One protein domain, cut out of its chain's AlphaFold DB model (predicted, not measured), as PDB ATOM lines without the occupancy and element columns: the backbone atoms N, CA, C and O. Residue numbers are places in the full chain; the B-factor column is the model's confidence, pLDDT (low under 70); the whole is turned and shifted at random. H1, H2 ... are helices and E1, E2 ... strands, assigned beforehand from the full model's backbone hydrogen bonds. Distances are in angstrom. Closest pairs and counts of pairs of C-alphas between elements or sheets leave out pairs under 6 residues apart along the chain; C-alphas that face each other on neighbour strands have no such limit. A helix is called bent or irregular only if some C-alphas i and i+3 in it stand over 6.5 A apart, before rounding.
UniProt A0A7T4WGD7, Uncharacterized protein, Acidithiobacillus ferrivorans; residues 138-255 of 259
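Overview. This is residues 138 to 255 of the 259 residues of an uncharacterized protein of Acidithiobacillus ferrivorans (UniProt A0A7T4WGD7). A short strand hairpin, E1 and E2, sits in the middle, with H1, H3b and H5 packed round it on three sides. H3b is one arm of the long helix H3, which folds back on itself, and H5 crosses both of its arms; small H2 and H4 pack on H3b and H5 respectively, and a long tail leads from E2 to small H6 near H1. The printed part has 118 residues, in the order H1, H2, H3, H4, H5, E1, E2, H6, and the class is mostly helix. The two-stranded sheet is antiparallel; the whole is compact, with a radius of gyration of the C-alphas of 12.9 A and spans of 39 by 29 by 27 A.

Arrangement. E1, residues 224 to 226, and E2, residues 232 to 235, form an antiparallel hairpin at 157 degrees, with N 225 and O 234 within hydrogen-bond range at 3.0 A. Residues 194 to 195 pair antiparallel with residues 232 to 233 of E2. H3, residues 167 to 190, was assigned as one helix by its hydrogen bonds but is bent, C-alphas 176 and 179 being 9.5 A apart; its arms are H3a, residues 167 to 176, and H3b, residues 179 to 190. They touch at Ala 173 and Gly 181, their closest C-alphas, 5.0 A apart, and run opposite ways at a steep tilt of 46 degrees. The closest C-alphas of H3b and E2 are those of Trp 189 and Cys 235, 5.3 A apart. H5, residues 208 to 220, touches H3b about perpendicular at 76 degrees, the closest C-alphas being those of Gly 181 and Ala 214, 5.2 A apart. The closest C-alphas of H1, residues 138 to 149, and E2 are those of Trp 148 and Tyr 234, 6.3 A apart. H1 and H5 are apart. H2, residues 159 to 162, touches H3b, with the C-alphas of Leu 161 and Glu 190 closest at 4.7 A. H4, residues 196 to 200, touches H5, with the C-alphas of Cys 200 and Pro 208 closest at 6.1 A. H6, residues 252 to 255, and H1 are near each other. Every O i to N i+4 pair is within hydrogen-bond range in H1, H3a, H3b, H4 and H5; H2 and H6 are too short for such a pair.

Along the chain. H1 begins at C-alpha 138 (4.902, 44.093, 7.412) and is 16.5 A long. H3a measures 14.3 A, H3b 16.6 A and H5 18.4 A. E2 measures 10.6 A and ends at C-alpha 235 (-1.647, 47.813, -1.965); H6 ends at C-alpha 255 (-3.390, 46.474, 12.793).

Size, cuts and confidence. The two C-alphas farthest apart, those of Thr 203 and Pro 249, are 39.2 A apart. The printed part has no cut, and its long link, from E2 to H6, has 16 residues. Mean pLDDT of the printed part is 87.8, and residues 242 to 255 are under 70.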
ATOM      1  N   ILE A 138       5.437  42.846   6.853       85.75
ATOM      2  CA  ILE A 138       4.902  44.093   7.412       85.75
ATOM      3  C   ILE A 138       5.786  45.270   6.993       85.75
ATOM      4  O   ILE A 138       5.279  46.294   6.534       85.75
ATOM      5  N   VAL A 139       7.113  45.115   7.056       87.25
ATOM      6  CA  VAL A 139       8.051  46.148   6.584       87.25
ATOM      7  C   VAL A 139       7.826  46.450   5.097       87.25
ATOM      8  O   VAL A 139       7.777  47.612   4.700       87.25
ATOM      9  N   ARG A 140       7.604  45.426   4.264       91.25
ATOM     10  CA  ARG A 140       7.294  45.608   2.833       91.25
ATOM     11  C   ARG A 140       5.976  46.350   2.595       91.25
ATOM     12  O   ARG A 140       5.943  47.256   1.765       91.25
ATOM     13  N   LEU A 141       4.913  46.021   3.332       89.19
ATOM     14  CA  LEU A 141       3.647  46.768   3.285       89.19
ATOM     15  C   LEU A 141       3.839  48.228   3.709       89.19
ATOM     16  O   LEU A 141       3.310  49.144   3.081       89.19
ATOM     17  N   ARG A 142       4.681  48.474   4.715       85.75
ATOM     18  CA  ARG A 142       5.021  49.832   5.133       85.75
ATOM     19  C   ARG A 142       5.779  50.597   4.046       85.75
ATOM     20  O   ARG A 142       5.529  51.786   3.863       85.75
ATOM     21  N   VAL A 143       6.653  49.934   3.286       90.25
ATOM     22  CA  VAL A 143       7.324  50.526   2.115       90.25
ATOM     23  C   VAL A 143       6.323  50.849   0.999       90.25
ATOM     24  O   VAL A 143       6.390  51.946   0.448       90.25
ATOM     25  N   GLN A 144       5.356  49.967   0.719       91.06
ATOM     26  CA  GLN A 144       4.258  50.256  -0.220       91.06
ATOM     27  C   GLN A 144       3.472  51.503   0.192       91.06
ATOM     28  O   GLN A 144       3.214  52.391  -0.621       91.06
ATOM     29  N   LEU A 145       3.167  51.621   1.485       87.81
ATOM     30  CA  LEU A 145       2.501  52.796   2.032       87.81
ATOM     31  C   LEU A 145       3.337  54.076   1.846       87.81
ATOM     32  O   LEU A 145       2.796  55.144   1.574       87.81
ATOM     33  N   GLN A 146       4.667  53.988   1.929       86.62
ATOM     34  CA  GLN A 146       5.548  55.125   1.647       86.62
ATOM     35  C   GLN A 146       5.602  55.515   0.165       86.62
ATOM     36  O   GLN A 146       5.849  56.689  -0.131       86.62
ATOM     37  N   PHE A 147       5.362  54.578  -0.758       90.75
ATOM     38  CA  PHE A 147       5.168  54.910  -2.170       90.75
ATOM     39  C   PHE A 147       3.900  55.739  -2.365       90.75
ATOM     40  O   PHE A 147       3.963  56.754  -3.057       90.75
ATOM     41  N   TRP A 148       2.803  55.374  -1.695       89.94
ATOM     42  CA  TRP A 148       1.567  56.161  -1.699       89.94
ATOM     43  C   TRP A 148       1.768  57.559  -1.104       89.94
ATOM     44  O   TRP A 148       1.465  58.547  -1.767       89.94
ATOM     45  N   PHE A 149       2.381  57.671   0.082       83.38
ATOM     46  CA  PHE A 149       2.641  58.975   0.716       83.38
ATOM     47  C   PHE A 149       3.421  59.940  -0.169       83.38
ATOM     48  O   PHE A 149       3.291  61.157  -0.062       83.38
ATOM     49  N   ARG A 150       4.279  59.395  -1.027       85.50
ATOM     50  CA  ARG A 150       5.098  60.180  -1.940       85.50
ATOM     51  C   ARG A 150       4.518  60.224  -3.349       85.50
ATOM     52  O   ARG A 150       5.207  60.746  -4.216       85.50
ATOM     53  N   ASP A 151       3.304  59.738  -3.604       87.56
ATOM     54  CA  ASP A 151       2.702  59.681  -4.946       87.56
ATOM     55  C   ASP A 151       3.692  59.111  -5.985       87.56
ATOM     56  O   ASP A 151       3.972  59.679  -7.041       87.56
ATOM     57  N   MET A 152       4.358  58.015  -5.615       89.19
ATOM     58  CA  MET A 152       5.299  57.325  -6.490       89.19
ATOM     59  C   MET A 152       4.535  56.352  -7.374       89.19
ATOM     60  O   MET A 152       3.802  55.513  -6.867       89.19
ATOM     61  N   ARG A 153       4.720  56.440  -8.690       90.38
ATOM     62  CA  ARG A 153       4.015  55.597  -9.664       90.38
ATOM     63  C   ARG A 153       5.023  54.752 -10.422       90.38
ATOM     64  O   ARG A 153       5.978  55.285 -10.993       90.38
ATOM     65  N   PHE A 154       4.828  53.441 -10.414       87.56
ATOM     66  CA  PHE A 154       5.732  52.498 -11.063       87.56
ATOM     67  C   PHE A 154       5.187  52.134 -12.443       87.56
ATOM     68  O   PHE A 154       4.231  51.376 -12.577       87.56
ATOM     69  N   THR A 155       5.796  52.697 -13.486       77.56
ATOM     70  CA  THR A 155       5.397  52.467 -14.886       77.56
ATOM     71  C   THR A 155       6.130  51.296 -15.538       77.56
ATOM     72  O   THR A 155       5.713  50.812 -16.588       77.56
ATOM     73  N   THR A 156       7.213  50.824 -14.920       77.00
ATOM     74  CA  THR A 156       8.018  49.686 -15.373       77.00
ATOM     75  C   THR A 156       7.976  48.573 -14.338       77.00
ATOM     76  O   THR A 156       8.041  48.842 -13.139       77.00
ATOM     77  N   ALA A 157       7.922  47.324 -14.797       70.19
ATOM     78  CA  ALA A 157       8.018  46.176 -13.906       70.19
ATOM     79  C   ALA A 157       9.400  46.144 -13.236       70.19
ATOM     80  O   ALA A 157      10.421  46.110 -13.921       70.19
ATOM     81  N   ILE A 158       9.424  46.138 -11.903       78.69
ATOM     82  CA  ILE A 158      10.632  45.852 -11.127       78.69
ATOM     83  C   ILE A 158      10.554  44.381 -10.715       78.69
ATOM     84  O   ILE A 158       9.621  44.034  -9.990       78.69
ATOM     85  N   PRO A 159      11.509  43.515 -11.112       77.19
ATOM     86  CA  PRO A 159      11.435  42.075 -10.842       77.19
ATOM     87  C   PRO A 159      11.194  41.722  -9.369       77.19
ATOM     88  O   PRO A 159      10.499  40.760  -9.066       77.19
ATOM     89  N   ALA A 160      11.722  42.532  -8.449       75.69
ATOM     90  CA  ALA A 160      11.539  42.363  -7.011       75.69
ATOM     91  C   ALA A 160      10.070  42.400  -6.566       75.69
ATOM     92  O   ALA A 160       9.675  41.662  -5.671       75.69
ATOM     93  N   LEU A 161       9.260  43.268  -7.178       80.81
ATOM     94  CA  LEU A 161       7.863  43.473  -6.787       80.81
ATOM     95  C   LEU A 161       6.961  42.298  -7.201       80.81
ATOM     96  O   LEU A 161       5.811  42.244  -6.787       80.81
ATOM     97  N   VAL A 162       7.501  41.325  -7.944       77.81
ATOM     98  CA  VAL A 162       6.856  40.034  -8.242       77.81
ATOM     99  C   VAL A 162       6.865  39.097  -7.029       77.81
ATOM    100  O   VAL A 162       6.190  38.067  -7.032       77.81
ATOM    101  N   THR A 163       7.601  39.434  -5.966       84.06
ATOM    102  CA  THR A 163       7.540  38.682  -4.712       84.06
ATOM    103  C   THR A 163       6.095  38.543  -4.248       84.06
ATOM    104  O   THR A 163       5.374  39.539  -4.253       84.06
ATOM    105  N   PRO A 164       5.662  37.337  -3.836       89.62
ATOM    106  CA  PRO A 164       4.263  37.087  -3.542       89.62
ATOM    107  C   PRO A 164       3.680  38.083  -2.541       89.62
ATOM    108  O   PRO A 164       4.290  38.375  -1.506       89.62
ATOM    109  N   LEU A 165       2.468  38.552  -2.838       92.00
ATOM    110  CA  LEU A 165       1.642  39.264  -1.871       92.00
ATOM    111  C   LEU A 165       1.493  38.390  -0.605       92.00
ATOM    112  O   LEU A 165       1.245  37.186  -0.745       92.00
ATOM    113  N   PRO A 166       1.638  38.945   0.614       92.31
ATOM    114  CA  PRO A 166       1.555  38.152   1.839       92.31
ATOM    115  C   PRO A 166       0.225  37.393   1.942       92.31
ATOM    116  O   PRO A 166      -0.828  37.953   1.642       92.31
ATOM    117  N   ALA A 167       0.268  36.133   2.394       92.50
ATOM    118  CA  ALA A 167      -0.888  35.226   2.399       92.50
ATOM    119  C   ALA A 167      -2.109  35.809   3.126       92.50
ATOM    120  O   ALA A 167      -3.220  35.742   2.615       92.50
ATOM    121  N   ARG A 168      -1.886  36.488   4.256       90.00
ATOM    122  CA  ARG A 168      -2.945  37.178   4.996       90.00
ATOM    123  C   ARG A 168      -3.677  38.227   4.151       90.00
ATOM    124  O   ARG A 168      -4.898  38.276   4.164       90.00
ATOM    125  N   ILE A 169      -2.951  39.019   3.359       94.06
ATOM    126  CA  ILE A 169      -3.574  40.015   2.474       94.06
ATOM    127  C   ILE A 169      -4.333  39.328   1.335       94.06
ATOM    128  O   ILE A 169      -5.366  39.823   0.900       94.06
ATOM    129  N   VAL A 170      -3.854  38.173   0.861       96.06
ATOM    130  CA  VAL A 170      -4.578  37.357  -0.126       96.06
ATOM    131  C   VAL A 170      -5.913  36.871   0.448       96.06
ATOM    132  O   VAL A 170      -6.932  36.984  -0.228       96.06
ATOM    133  N   GLU A 171      -5.923  36.367   1.682       95.06
ATOM    134  CA  GLU A 171      -7.135  35.906   2.373       95.06
ATOM    135  C   GLU A 171      -8.131  37.048   2.602       95.06
ATOM    136  O   GLU A 171      -9.317  36.911   2.300       95.06
ATOM    137  N   GLU A 172      -7.653  38.201   3.070       94.56
ATOM    138  CA  GLU A 172      -8.485  39.388   3.277       94.56
ATOM    139  C   GLU A 172      -9.038  39.931   1.945       94.56
ATOM    140  O   GLU A 172     -10.218  40.275   1.854       94.56
ATOM    141  N   ALA A 173      -8.232  39.936   0.877       96.81
ATOM    142  CA  ALA A 173      -8.664  40.354  -0.458       96.81
ATOM    143  C   ALA A 173      -9.722  39.406  -1.044       96.81
ATOM    144  O   ALA A 173     -10.688  39.861  -1.665       96.81
ATOM    145  N   PHE A 174      -9.571  38.101  -0.805       97.44
ATOM    146  CA  PHE A 174     -10.582  37.108  -1.152       97.44
ATOM    147  C   PHE A 174     -11.883  37.337  -0.381       97.44
ATOM    148  O   PHE A 174     -12.961  37.314  -0.971       97.44
ATOM    149  N   GLY A 175     -11.793  37.607   0.923       96.94
ATOM    150  CA  GLY A 175     -12.955  37.932   1.748       96.94
ATOM    151  C   GLY A 175     -13.693  39.188   1.276       96.94
ATOM    152  O   GLY A 175     -14.918  39.233   1.342       96.94
ATOM    153  N   ALA A 176     -12.965  40.184   0.763       95.75
ATOM    154  CA  ALA A 176     -13.540  41.440   0.286       95.75
ATOM    155  C   ALA A 176     -14.197  41.331  -1.101       95.75
ATOM    156  O   ALA A 176     -15.267  41.897  -1.314       95.75
ATOM    157  N   SER A 177     -13.569  40.639  -2.061       97.06
ATOM    158  CA  SER A 177     -14.066  40.607  -3.448       97.06
ATOM    159  C   SER A 177     -13.710  39.339  -4.240       97.06
ATOM    160  O   SER A 177     -13.643  39.371  -5.471       97.06
ATOM    161  N   GLY A 178     -13.477  38.214  -3.564       97.38
ATOM    162  CA  GLY A 178     -13.172  36.928  -4.192       97.38
ATOM    163  C   GLY A 178     -11.891  36.950  -5.034       97.38
ATOM    164  O   GLY A 178     -10.922  37.639  -4.717       97.38
ATOM    165  N   GLU A 179     -11.894  36.191  -6.130       97.69
ATOM    166  CA  GLU A 179     -10.745  36.067  -7.043       97.69
ATOM    167  C   GLU A 179     -10.349  37.402  -7.693       97.69
ATOM    168  O   GLU A 179      -9.160  37.688  -7.836       97.69
ATOM    169  N   ASP A 180     -11.323  38.256  -8.023       98.06
ATOM    170  CA  ASP A 180     -11.060  39.578  -8.603       98.06
ATOM    171  C   ASP A 180     -10.328  40.485  -7.601       98.06
ATOM    172  O   ASP A 180      -9.428  41.240  -7.980       98.06
ATOM    173  N   GLY A 181     -10.661  40.361  -6.309       97.50
ATOM    174  CA  GLY A 181      -9.965  41.039  -5.217       97.50
ATOM    175  C   GLY A 181      -8.515  40.575  -5.076       97.50
ATOM    176  O   GLY A 181      -7.600  41.401  -5.039       97.50
ATOM    177  N   ILE A 182      -8.281  39.255  -5.069       97.69
ATOM    178  CA  ILE A 182      -6.919  38.691  -5.056       97.69
ATOM    179  C   ILE A 182      -6.122  39.211  -6.252       97.69
ATOM    180  O   ILE A 182      -4.970  39.633  -6.100       97.69
ATOM    181  N   TRP A 183      -6.718  39.160  -7.445       97.50
ATOM    182  CA  TRP A 183      -6.066  39.596  -8.669       97.50
ATOM    183  C   TRP A 183      -5.662  41.067  -8.564       97.50
ATOM    184  O   TRP A 183      -4.482  41.382  -8.718       97.50
ATOM    185  N   ALA A 184      -6.595  41.955  -8.212       97.06
ATOM    186  CA  ALA A 184      -6.327  43.385  -8.101       97.06
ATOM    187  C   ALA A 184      -5.236  43.690  -7.061       97.06
ATOM    188  O   ALA A 184      -4.283  44.408  -7.371       97.06
ATOM    189  N   ALA A 185      -5.308  43.090  -5.868       96.44
ATOM    190  CA  ALA A 185      -4.317  43.295  -4.811       96.44
ATOM    191  C   ALA A 185      -2.906  42.855  -5.240       96.44
ATOM    192  O   ALA A 185      -1.936  43.587  -5.033       96.44
ATOM    193  N   ARG A 186      -2.773  41.698  -5.908       95.44
ATOM    194  CA  ARG A 186      -1.478  41.214  -6.424       95.44
ATOM    195  C   ARG A 186      -0.895  42.138  -7.485       95.44
ATOM    196  O   ARG A 186       0.295  42.434  -7.455       95.44
ATOM    197  N   ARG A 187      -1.713  42.622  -8.420       94.75
ATOM    198  CA  ARG A 187      -1.235  43.553  -9.453       94.75
ATOM    199  C   ARG A 187      -0.847  44.903  -8.852       94.75
ATOM    200  O   ARG A 187       0.169  45.454  -9.244       94.75
ATOM    201  N   LEU A 188      -1.585  45.420  -7.873       94.75
ATOM    202  CA  LEU A 188      -1.227  46.670  -7.189       94.75
ATOM    203  C   LEU A 188       0.019  46.541  -6.306       94.75
ATOM    204  O   LEU A 188       0.729  47.522  -6.095       94.75
ATOM    205  N   TRP A 189       0.304  45.341  -5.805       94.00
ATOM    206  CA  TRP A 189       1.562  45.026  -5.138       94.00
ATOM    207  C   TRP A 189       2.755  45.045  -6.106       94.00
ATOM    208  O   TRP A 189       3.803  45.608  -5.787       94.00
ATOM    209  N   GLU A 190       2.567  44.488  -7.305       91.69
ATOM    210  CA  GLU A 190       3.569  44.439  -8.378       91.69
ATOM    211  C   GLU A 190       3.789  45.797  -9.069       91.69
ATOM    212  O   GLU A 190       4.920  46.145  -9.419       91.69
ATOM    213  N   TRP A 191       2.718  46.581  -9.234       92.44
ATOM    214  CA  TRP A 191       2.702  47.909  -9.857       92.44
ATOM    215  C   TRP A 191       2.030  48.947  -8.946       92.44
ATOM    216  O   TRP A 191       0.872  49.320  -9.166       92.44
ATOM    217  N   PRO A 192       2.749  49.452  -7.929       93.25
ATOM    218  CA  PRO A 192       2.214  50.471  -7.035       93.25
ATOM    219  C   PRO A 192       1.900  51.765  -7.793       93.25
ATOM    220  O   PRO A 192       2.724  52.264  -8.571       93.25
ATOM    221  N   GLY A 193       0.708  52.318  -7.566       93.31
ATOM    222  CA  GLY A 193       0.223  53.501  -8.274       93.31
ATOM    223  C   GLY A 193      -0.285  53.203  -9.687       93.31
ATOM    224  O   GLY A 193      -0.186  54.065 -10.559       93.31
ATOM    225  N   ALA A 194      -0.796  51.996  -9.948       94.50
ATOM    226  CA  ALA A 194      -1.458  51.675 -11.213       94.50
ATOM    227  C   ALA A 194      -2.893  52.228 -11.253       94.50
ATOM    228  O   ALA A 194      -3.613  52.205 -10.252       94.50
ATOM    229  N   SER A 195      -3.318  52.702 -12.428       95.25
ATOM    230  CA  SER A 195      -4.702  53.116 -12.673       95.25
ATOM    231  C   SER A 195      -5.575  51.933 -13.083       95.25
ATOM    232  O   SER A 195      -5.083  50.917 -13.578       95.25
ATOM    233  N   HIS A 196      -6.894  52.091 -12.965       95.94
ATOM    234  CA  HIS A 196      -7.860  51.096 -13.444       95.94
ATOM    235  C   HIS A 196      -7.666  50.770 -14.932       95.94
ATOM    236  O   HIS A 196      -7.679  49.602 -15.311       95.94
ATOM    237  N   GLU A 197      -7.391  51.777 -15.766       95.31
ATOM    238  CA  GLU A 197      -7.097  51.589 -17.192       95.31
ATOM    239  C   GLU A 197      -5.812  50.787 -17.427       95.31
ATOM    240  O   GLU A 197      -5.747  49.948 -18.327       95.31
ATOM    241  N   ALA A 198      -4.768  51.035 -16.628       94.38
ATOM    242  CA  ALA A 198      -3.528  50.273 -16.707       94.38
ATOM    243  C   ALA A 198      -3.762  48.808 -16.323       94.38
ATOM    244  O   ALA A 198      -3.323  47.920 -17.052       94.38
ATOM    245  N   LEU A 199      -4.516  48.565 -15.249       95.00
ATOM    246  CA  LEU A 199      -4.874  47.223 -14.796       95.00
ATOM    247  C   LEU A 199      -5.729  46.477 -15.832       95.00
ATOM    248  O   LEU A 199      -5.432  45.328 -16.138       95.00
ATOM    249  N   CYS A 200      -6.714  47.132 -16.456       96.31
ATOM    250  CA  CYS A 200      -7.547  46.521 -17.504       96.31
ATOM    251  C   CYS A 200      -6.745  46.021 -18.718       96.31
ATOM    252  O   CYS A 200      -7.217  45.159 -19.454       96.31
ATOM    253  N   ARG A 201      -5.547  46.570 -18.959       95.12
ATOM    254  CA  ARG A 201      -4.671  46.158 -20.069       95.12
ATOM    255  C   ARG A 201      -3.798  44.947 -19.743       95.12
ATOM    256  O   ARG A 201      -3.142  44.426 -20.643       95.12
ATOM    257  N   ILE A 202      -3.760  44.505 -18.488       93.12
ATOM    258  CA  ILE A 202      -2.963  43.351 -18.074       93.12
ATOM    259  C   ILE A 202      -3.670  42.064 -18.509       93.12
ATOM    260  O   ILE A 202      -4.873  41.890 -18.318       93.12
ATOM    261  N   THR A 203      -2.912  41.127 -19.073       92.00
ATOM    262  CA  THR A 203      -3.432  39.810 -19.457       92.00
ATOM    263  C   THR A 203      -4.068  39.097 -18.263       92.00
ATOM    264  O   THR A 203      -3.459  38.982 -17.199       92.00
ATOM    265  N   GLY A 204      -5.283  38.582 -18.460       93.25
ATOM    266  CA  GLY A 204      -6.047  37.907 -17.409       93.25
ATOM    267  C   GLY A 204      -6.746  38.857 -16.435       93.25
ATOM    268  O   GLY A 204      -7.181  38.396 -15.386       93.25
ATOM    269  N   ALA A 205      -6.838  40.154 -16.753       95.75
ATOM    270  CA  ALA A 205      -7.648  41.088 -15.984       95.75
ATOM    271  C   ALA A 205      -9.132  40.675 -15.969       95.75
ATOM    272  O   ALA A 205      -9.652  40.232 -17.002       95.75
ATOM    273  N   PRO A 206      -9.828  40.864 -14.833       97.12
ATOM    274  CA  PRO A 206     -11.280  40.783 -14.783       97.12
ATOM    275  C   PRO A 206     -11.929  41.758 -15.770       97.12
ATOM    276  O   PRO A 206     -11.311  42.723 -16.233       97.12
ATOM    277  N   ALA A 207     -13.215  41.547 -16.062       97.56
ATOM    278  CA  ALA A 207     -13.979  42.501 -16.861       97.56
ATOM    279  C   ALA A 207     -13.910  43.910 -16.226       97.56
ATOM    280  O   ALA A 207     -13.974  44.011 -15.000       97.56
ATOM    281  N   PRO A 208     -13.842  45.007 -17.010       97.50
ATOM    282  CA  PRO A 208     -13.587  46.346 -16.470       97.50
ATOM    283  C   PRO A 208     -14.513  46.773 -15.323       97.50
ATOM    284  O   PRO A 208     -14.053  47.382 -14.358       97.50
ATOM    285  N   LEU A 209     -15.803  46.425 -15.401       97.25
ATOM    286  CA  LEU A 209     -16.776  46.712 -14.344       97.25
ATOM    287  C   LEU A 209     -16.533  45.869 -13.081       97.25
ATOM    288  O   LEU A 209     -16.576  46.401 -11.977       97.25
ATOM    289  N   ALA A 210     -16.218  44.580 -13.234       97.88
ATOM    290  CA  ALA A 210     -15.896  43.698 -12.112       97.88
ATOM    291  C   ALA A 210     -14.613  44.151 -11.400       97.88
ATOM    292  O   ALA A 210     -14.587  44.261 -10.178       97.88
ATOM    293  N   LEU A 211     -13.587  44.537 -12.167       98.06
ATOM    294  CA  LEU A 211     -12.362  45.110 -11.616       98.06
ATOM    295  C   LEU A 211     -12.630  46.420 -10.864       98.06
ATOM    296  O   LEU A 211     -12.029  46.657  -9.821       98.06
ATOM    297  N   ARG A 212     -13.531  47.271 -11.372       97.31
ATOM    298  CA  ARG A 212     -13.916  48.511 -10.685       97.31
ATOM    299  C   ARG A 212     -14.537  48.211  -9.320       97.31
ATOM    300  O   ARG A 212     -14.069  48.757  -8.327       97.31
ATOM    301  N   HIS A 213     -15.508  47.302  -9.272       97.56
ATOM    302  CA  HIS A 213     -16.139  46.887  -8.016       97.56
ATOM    303  C   HIS A 213     -15.127  46.245  -7.056       97.56
ATOM    304  O   HIS A 213     -15.168  46.502  -5.856       97.56
ATOM    305  N   ALA A 214     -14.185  45.448  -7.568       98.00
ATOM    306  CA  ALA A 214     -13.138  44.852  -6.745       98.00
ATOM    307  C   ALA A 214     -12.235  45.913  -6.101       98.00
ATOM    308  O   ALA A 214     -11.960  45.823  -4.908       98.00
ATOM    309  N   LEU A 215     -11.815  46.938  -6.852       96.81
ATOM    310  CA  LEU A 215     -11.049  48.060  -6.298       96.81
ATOM    311  C   LEU A 215     -11.846  48.798  -5.214       96.81
ATOM    312  O   LEU A 215     -11.312  49.044  -4.138       96.81
ATOM    313  N   GLU A 216     -13.126  49.081  -5.456       95.25
ATOM    314  CA  GLU A 216     -13.999  49.746  -4.480       95.25
ATOM    315  C   GLU A 216     -14.149  48.929  -3.187       95.25
ATOM    316  O   GLU A 216     -14.020  49.478  -2.095       95.25
ATOM    317  N   HIS A 217     -14.371  47.615  -3.282       95.62
ATOM    318  CA  HIS A 217     -14.479  46.746  -2.106       95.62
ATOM    319  C   HIS A 217     -13.155  46.617  -1.340       95.62
ATOM    320  O   HIS A 217     -13.158  46.625  -0.109       95.62
ATOM    321  N   LEU A 218     -12.023  46.516  -2.046       95.44
ATOM    322  CA  LEU A 218     -10.694  46.471  -1.424       95.44
ATOM    323  C   LEU A 218     -10.324  47.793  -0.741       95.44
ATOM    324  O   LEU A 218      -9.625  47.800   0.271       95.44
ATOM    325  N   GLU A 219     -10.754  48.919  -1.301       92.69
ATOM    326  CA  GLU A 219     -10.551  50.235  -0.705       92.69
ATOM    327  C   GLU A 219     -11.435  50.414   0.534       92.69
ATOM    328  O   GLU A 219     -10.963  50.857   1.580       92.69
ATOM    329  N   GLN A 220     -12.693  49.966   0.470       90.19
ATOM    330  CA  GLN A 220     -13.602  49.952   1.620       90.19
ATOM    331  C   GLN A 220     -13.103  49.065   2.768       90.19
ATOM    332  O   GLN A 220     -13.331  49.402   3.932       90.19
ATOM    333  N   SER A 221     -12.423  47.954   2.467       89.00
ATOM    334  CA  SER A 221     -11.788  47.101   3.482       89.00
ATOM    335  C   SER A 221     -10.451  47.653   3.991       89.00
ATOM    336  O   SER A 221      -9.919  47.155   4.983       89.00
ATOM    337  N   GLY A 222      -9.909  48.686   3.340       88.12
ATOM    338  CA  GLY A 222      -8.631  49.304   3.675       88.12
ATOM    339  C   GLY A 222      -7.406  48.532   3.180       88.12
ATOM    340  O   GLY A 222      -6.293  48.915   3.523       88.12
ATOM    341  N   ILE A 223      -7.564  47.475   2.378       92.06
ATOM    342  CA  ILE A 223      -6.430  46.704   1.832       92.06
ATOM    343  C   ILE A 223      -5.611  47.543   0.852       92.06
ATOM    344  O   ILE A 223      -4.375  47.462   0.798       92.06
ATOM    345  N   ILE A 224      -6.317  48.368   0.083       94.12
ATOM    346  CA  ILE A 224      -5.726  49.326  -0.840       94.12
ATOM    347  C   ILE A 224      -6.131  50.746  -0.453       94.12
ATOM    348  O   ILE A 224      -7.082  50.957   0.294       94.12
ATOM    349  N   VAL A 225      -5.400  51.719  -0.985       91.19
ATOM    350  CA  VAL A 225      -5.704  53.143  -0.827       91.19
ATOM    351  C   VAL A 225      -5.595  53.838  -2.179       91.19
ATOM    352  O   VAL A 225      -4.649  53.563  -2.932       91.19
ATOM    353  N   SER A 226      -6.553  54.707  -2.512       90.56
ATOM    354  CA  SER A 226      -6.433  55.567  -3.684       90.56
ATOM    355  C   SER A 226      -5.372  56.650  -3.473       90.56
ATOM    356  O   SER A 226      -5.161  57.162  -2.372       90.56
ATOM    357  N   GLY A 227      -4.708  57.057  -4.551       85.06
ATOM    358  CA  GLY A 227      -3.951  58.301  -4.592       85.06
ATOM    359  C   GLY A 227      -4.853  59.506  -4.312       85.06
ATOM    360  O   GLY A 227      -6.079  59.406  -4.340       85.06
ATOM    361  N   PHE A 228      -4.238  60.661  -4.068       78.38
ATOM    362  CA  PHE A 228      -4.959  61.902  -3.755       78.38
ATOM    363  C   PHE A 228      -5.887  62.383  -4.883       78.38
ATOM    364  O   PHE A 228      -6.821  63.132  -4.627       78.38
ATOM    365  N   ASP A 229      -5.647  61.941  -6.119       81.62
ATOM    366  CA  ASP A 229      -6.486  62.216  -7.290       81.62
ATOM    367  C   ASP A 229      -7.609  61.180  -7.502       81.62
ATOM    368  O   ASP A 229      -8.450  61.359  -8.380       81.62
ATOM    369  N   GLY A 230      -7.633  60.086  -6.730       84.69
ATOM    370  CA  GLY A 230      -8.601  58.996  -6.881       84.69
ATOM    371  C   GLY A 230      -8.418  58.136  -8.141       84.69
ATOM    372  O   GLY A 230      -9.284  57.318  -8.454       84.69
ATOM    373  N   LEU A 231      -7.326  58.312  -8.895       88.94
ATOM    374  CA  LEU A 231      -7.129  57.665 -10.204       88.94
ATOM    375  C   LEU A 231      -6.188  56.457 -10.172       88.94
ATOM    376  O   LEU A 231      -6.181  55.651 -11.111       88.94
ATOM    377  N   TYR A 232      -5.389  56.339  -9.116       93.88
ATOM    378  CA  TYR A 232      -4.366  55.311  -8.945       93.88
ATOM    379  C   TYR A 232      -4.520  54.652  -7.582       93.88
ATOM    380  O   TYR A 232      -4.942  55.309  -6.638       93.88
ATOM    381  N   TRP A 233      -4.136  53.382  -7.456       94.94
ATOM    382  CA  TRP A 233      -4.241  52.652  -6.190       94.94
ATOM    383  C   TRP A 233      -2.906  52.053  -5.755       94.94
ATOM    384  O   TRP A 233      -1.988  51.846  -6.553       94.94
ATOM    385  N   TYR A 234      -2.816  51.759  -4.461       94.31
ATOM    386  CA  TYR A 234      -1.648  51.174  -3.811       94.31
ATOM    387  C   TYR A 234      -2.084  50.051  -2.875       94.31
ATOM    388  O   TYR A 234      -3.016  50.238  -2.098       94.31
ATOM    389  N   CYS A 235      -1.398  48.905  -2.906       94.19
ATOM    390  CA  CYS A 235      -1.647  47.813  -1.965       94.19
ATOM    391  C   CYS A 235      -0.846  48.026  -0.675       94.19
ATOM    392  O   CYS A 235       0.355  47.757  -0.635       94.19
ATOM    393  N   VAL A 236      -1.517  48.497   0.379       89.94
ATOM    394  CA  VAL A 236      -0.886  48.899   1.651       89.94
ATOM    395  C   VAL A 236      -1.253  47.990   2.826       89.94
ATOM    396  O   VAL A 236      -0.716  48.151   3.919       89.94
ATOM    397  N   GLY A 237      -2.130  47.006   2.609       85.38
ATOM    398  CA  GLY A 237      -2.550  46.008   3.595       85.38
ATOM    399  C   GLY A 237      -3.607  46.540   4.552       85.38
ATOM    400  O   GLY A 237      -4.706  46.009   4.586       85.38
ATOM    401  N   HIS A 238      -3.305  47.620   5.267       81.94
ATOM    402  CA  HIS A 238      -4.304  48.386   6.006       81.94
ATOM    403  C   HIS A 238      -4.048  49.877   5.818       81.94
ATOM    404  O   HIS A 238      -2.968  50.385   6.128       81.94
ATOM    405  N   SER A 239      -5.038  50.577   5.275       77.25
ATOM    406  CA  SER A 239      -4.997  52.016   5.075       77.25
ATOM    407  C   SER A 239      -4.872  52.704   6.434       77.25
ATOM    408  O   SER A 239      -5.650  52.406   7.343       77.25
ATOM    409  N   PRO A 240      -3.933  53.652   6.601       70.56
ATOM    410  CA  PRO A 240      -3.906  54.495   7.789       70.56
ATOM    411  C   PRO A 240      -5.059  55.506   7.795       70.56
ATOM    412  O   PRO A 240      -5.165  56.286   8.736       70.56
ATOM    413  N   LEU A 241      -5.891  55.533   6.748       73.00
ATOM    414  CA  LEU A 241      -7.064  56.382   6.632       73.00
ATOM    415  C   LEU A 241      -8.338  55.552   6.780       73.00
ATOM    416  O   LEU A 241      -8.442  54.439   6.266       73.00
ATOM    417  N   ASN A 242      -9.340  56.122   7.439       69.50
ATOM    418  CA  ASN A 242     -10.693  55.593   7.403       69.50
ATOM    419  C   ASN A 242     -11.344  55.880   6.034       69.50
ATOM    420  O   ASN A 242     -10.820  56.632   5.213       69.50
ATOM    421  N   ARG A 243     -12.546  55.339   5.808       67.56
ATOM    422  CA  ARG A 243     -13.329  55.550   4.572       67.56
ATOM    423  C   ARG A 243     -13.665  57.013   4.238       67.56
ATOM    424  O   ARG A 243     -14.187  57.281   3.166       67.56
ATOM    425  N   TYR A 244     -13.446  57.937   5.172       66.50
ATOM    426  CA  TYR A 244     -13.657  59.375   4.998       66.50
ATOM    427  C   TYR A 244     -12.348  60.122   4.699       66.50
ATOM    428  O   TYR A 244     -12.331  61.347   4.733       66.50
ATOM    429  N   GLY A 245     -11.246  59.399   4.465       66.56
ATOM    430  CA  GLY A 245      -9.926  59.981   4.225       66.56
ATOM    431  C   GLY A 245      -9.252  60.535   5.483       66.56
ATOM    432  O   GLY A 245      -8.232  61.209   5.380       66.56
ATOM    433  N   GLN A 246      -9.794  60.269   6.676       66.00
ATOM    434  CA  GLN A 246      -9.233  60.776   7.929       66.00
ATOM    435  C   GLN A 246      -8.257  59.766   8.540       66.00
ATOM    436  O   GLN A 246      -8.563  58.571   8.535       66.00
ATOM    437  N   PRO A 247      -7.137  60.209   9.137       68.00
ATOM    438  CA  PRO A 247      -6.208  59.319   9.824       68.00
ATOM    439  C   PRO A 247      -6.889  58.489  10.921       68.00
ATOM    440  O   PRO A 247      -7.645  59.014  11.741       68.00
ATOM    441  N   ILE A 248      -6.604  57.190  10.960       68.19
ATOM    442  CA  ILE A 248      -7.033  56.301  12.040       68.19
ATOM    443  C   ILE A 248      -6.067  56.517  13.217       68.19
ATOM    444  O   ILE A 248      -4.858  56.371  13.035       68.19
ATOM    445  N   PRO A 249      -6.553  56.859  14.427       62.28
ATOM    446  CA  PRO A 249      -5.708  57.234  15.561       62.28
ATOM    447  C   PRO A 249      -5.135  56.006  16.288       62.28
ATOM    448  O   PRO A 249      -5.211  55.898  17.510       62.28
ATOM    449  N   VAL A 250      -4.587  55.055  15.534       63.31
ATOM    450  CA  VAL A 250      -3.916  53.861  16.051       63.31
ATOM    451  C   VAL A 250      -2.564  53.710  15.362       63.31
ATOM    452  O   VAL A 250      -2.409  54.085  14.202       63.31
ATOM    453  N   SER A 251      -1.577  53.167  16.080       61.53
ATOM    454  CA  SER A 251      -0.299  52.765  15.480       61.53
ATOM    455  C   SER A 251      -0.587  51.838  14.295       61.53
ATOM    456  O   SER A 251      -1.401  50.921  14.414       61.53
ATOM    457  N   TRP A 252       0.047  52.053  13.145       64.81
ATOM    458  CA  TRP A 252      -0.173  51.213  11.968       64.81
ATOM    459  C   TRP A 252       0.257  49.763  12.241       64.81
ATOM    460  O   TRP A 252      -0.340  48.816  11.734       64.81
ATOM    461  N   ALA A 253       1.217  49.560  13.142       58.66
ATOM    462  CA  ALA A 253       1.546  48.228  13.623       58.66
ATOM    463  C   ALA A 253       0.450  47.571  14.465       58.66
ATOM    464  O   ALA A 253       0.362  46.347  14.492       58.66
ATOM    465  N   SER A 254      -0.419  48.344  15.124       64.62
ATOM    466  CA  SER A 254      -1.533  47.786  15.902       64.62
ATOM    467  C   SER A 254      -2.540  47.012  15.047       64.62
ATOM    468  O   SER A 254      -3.146  46.071  15.556       64.62
ATOM    469  N   PHE A 255      -2.636  47.305  13.741       62.44
ATOM    470  CA  PHE A 255      -3.390  46.474  12.793       62.44
ATOM    471  C   PHE A 255      -2.850  45.035  12.705       62.44
ATOM    472  O   PHE A 255      -3.551  44.111  12.289       62.44
TER     473      PHE A 255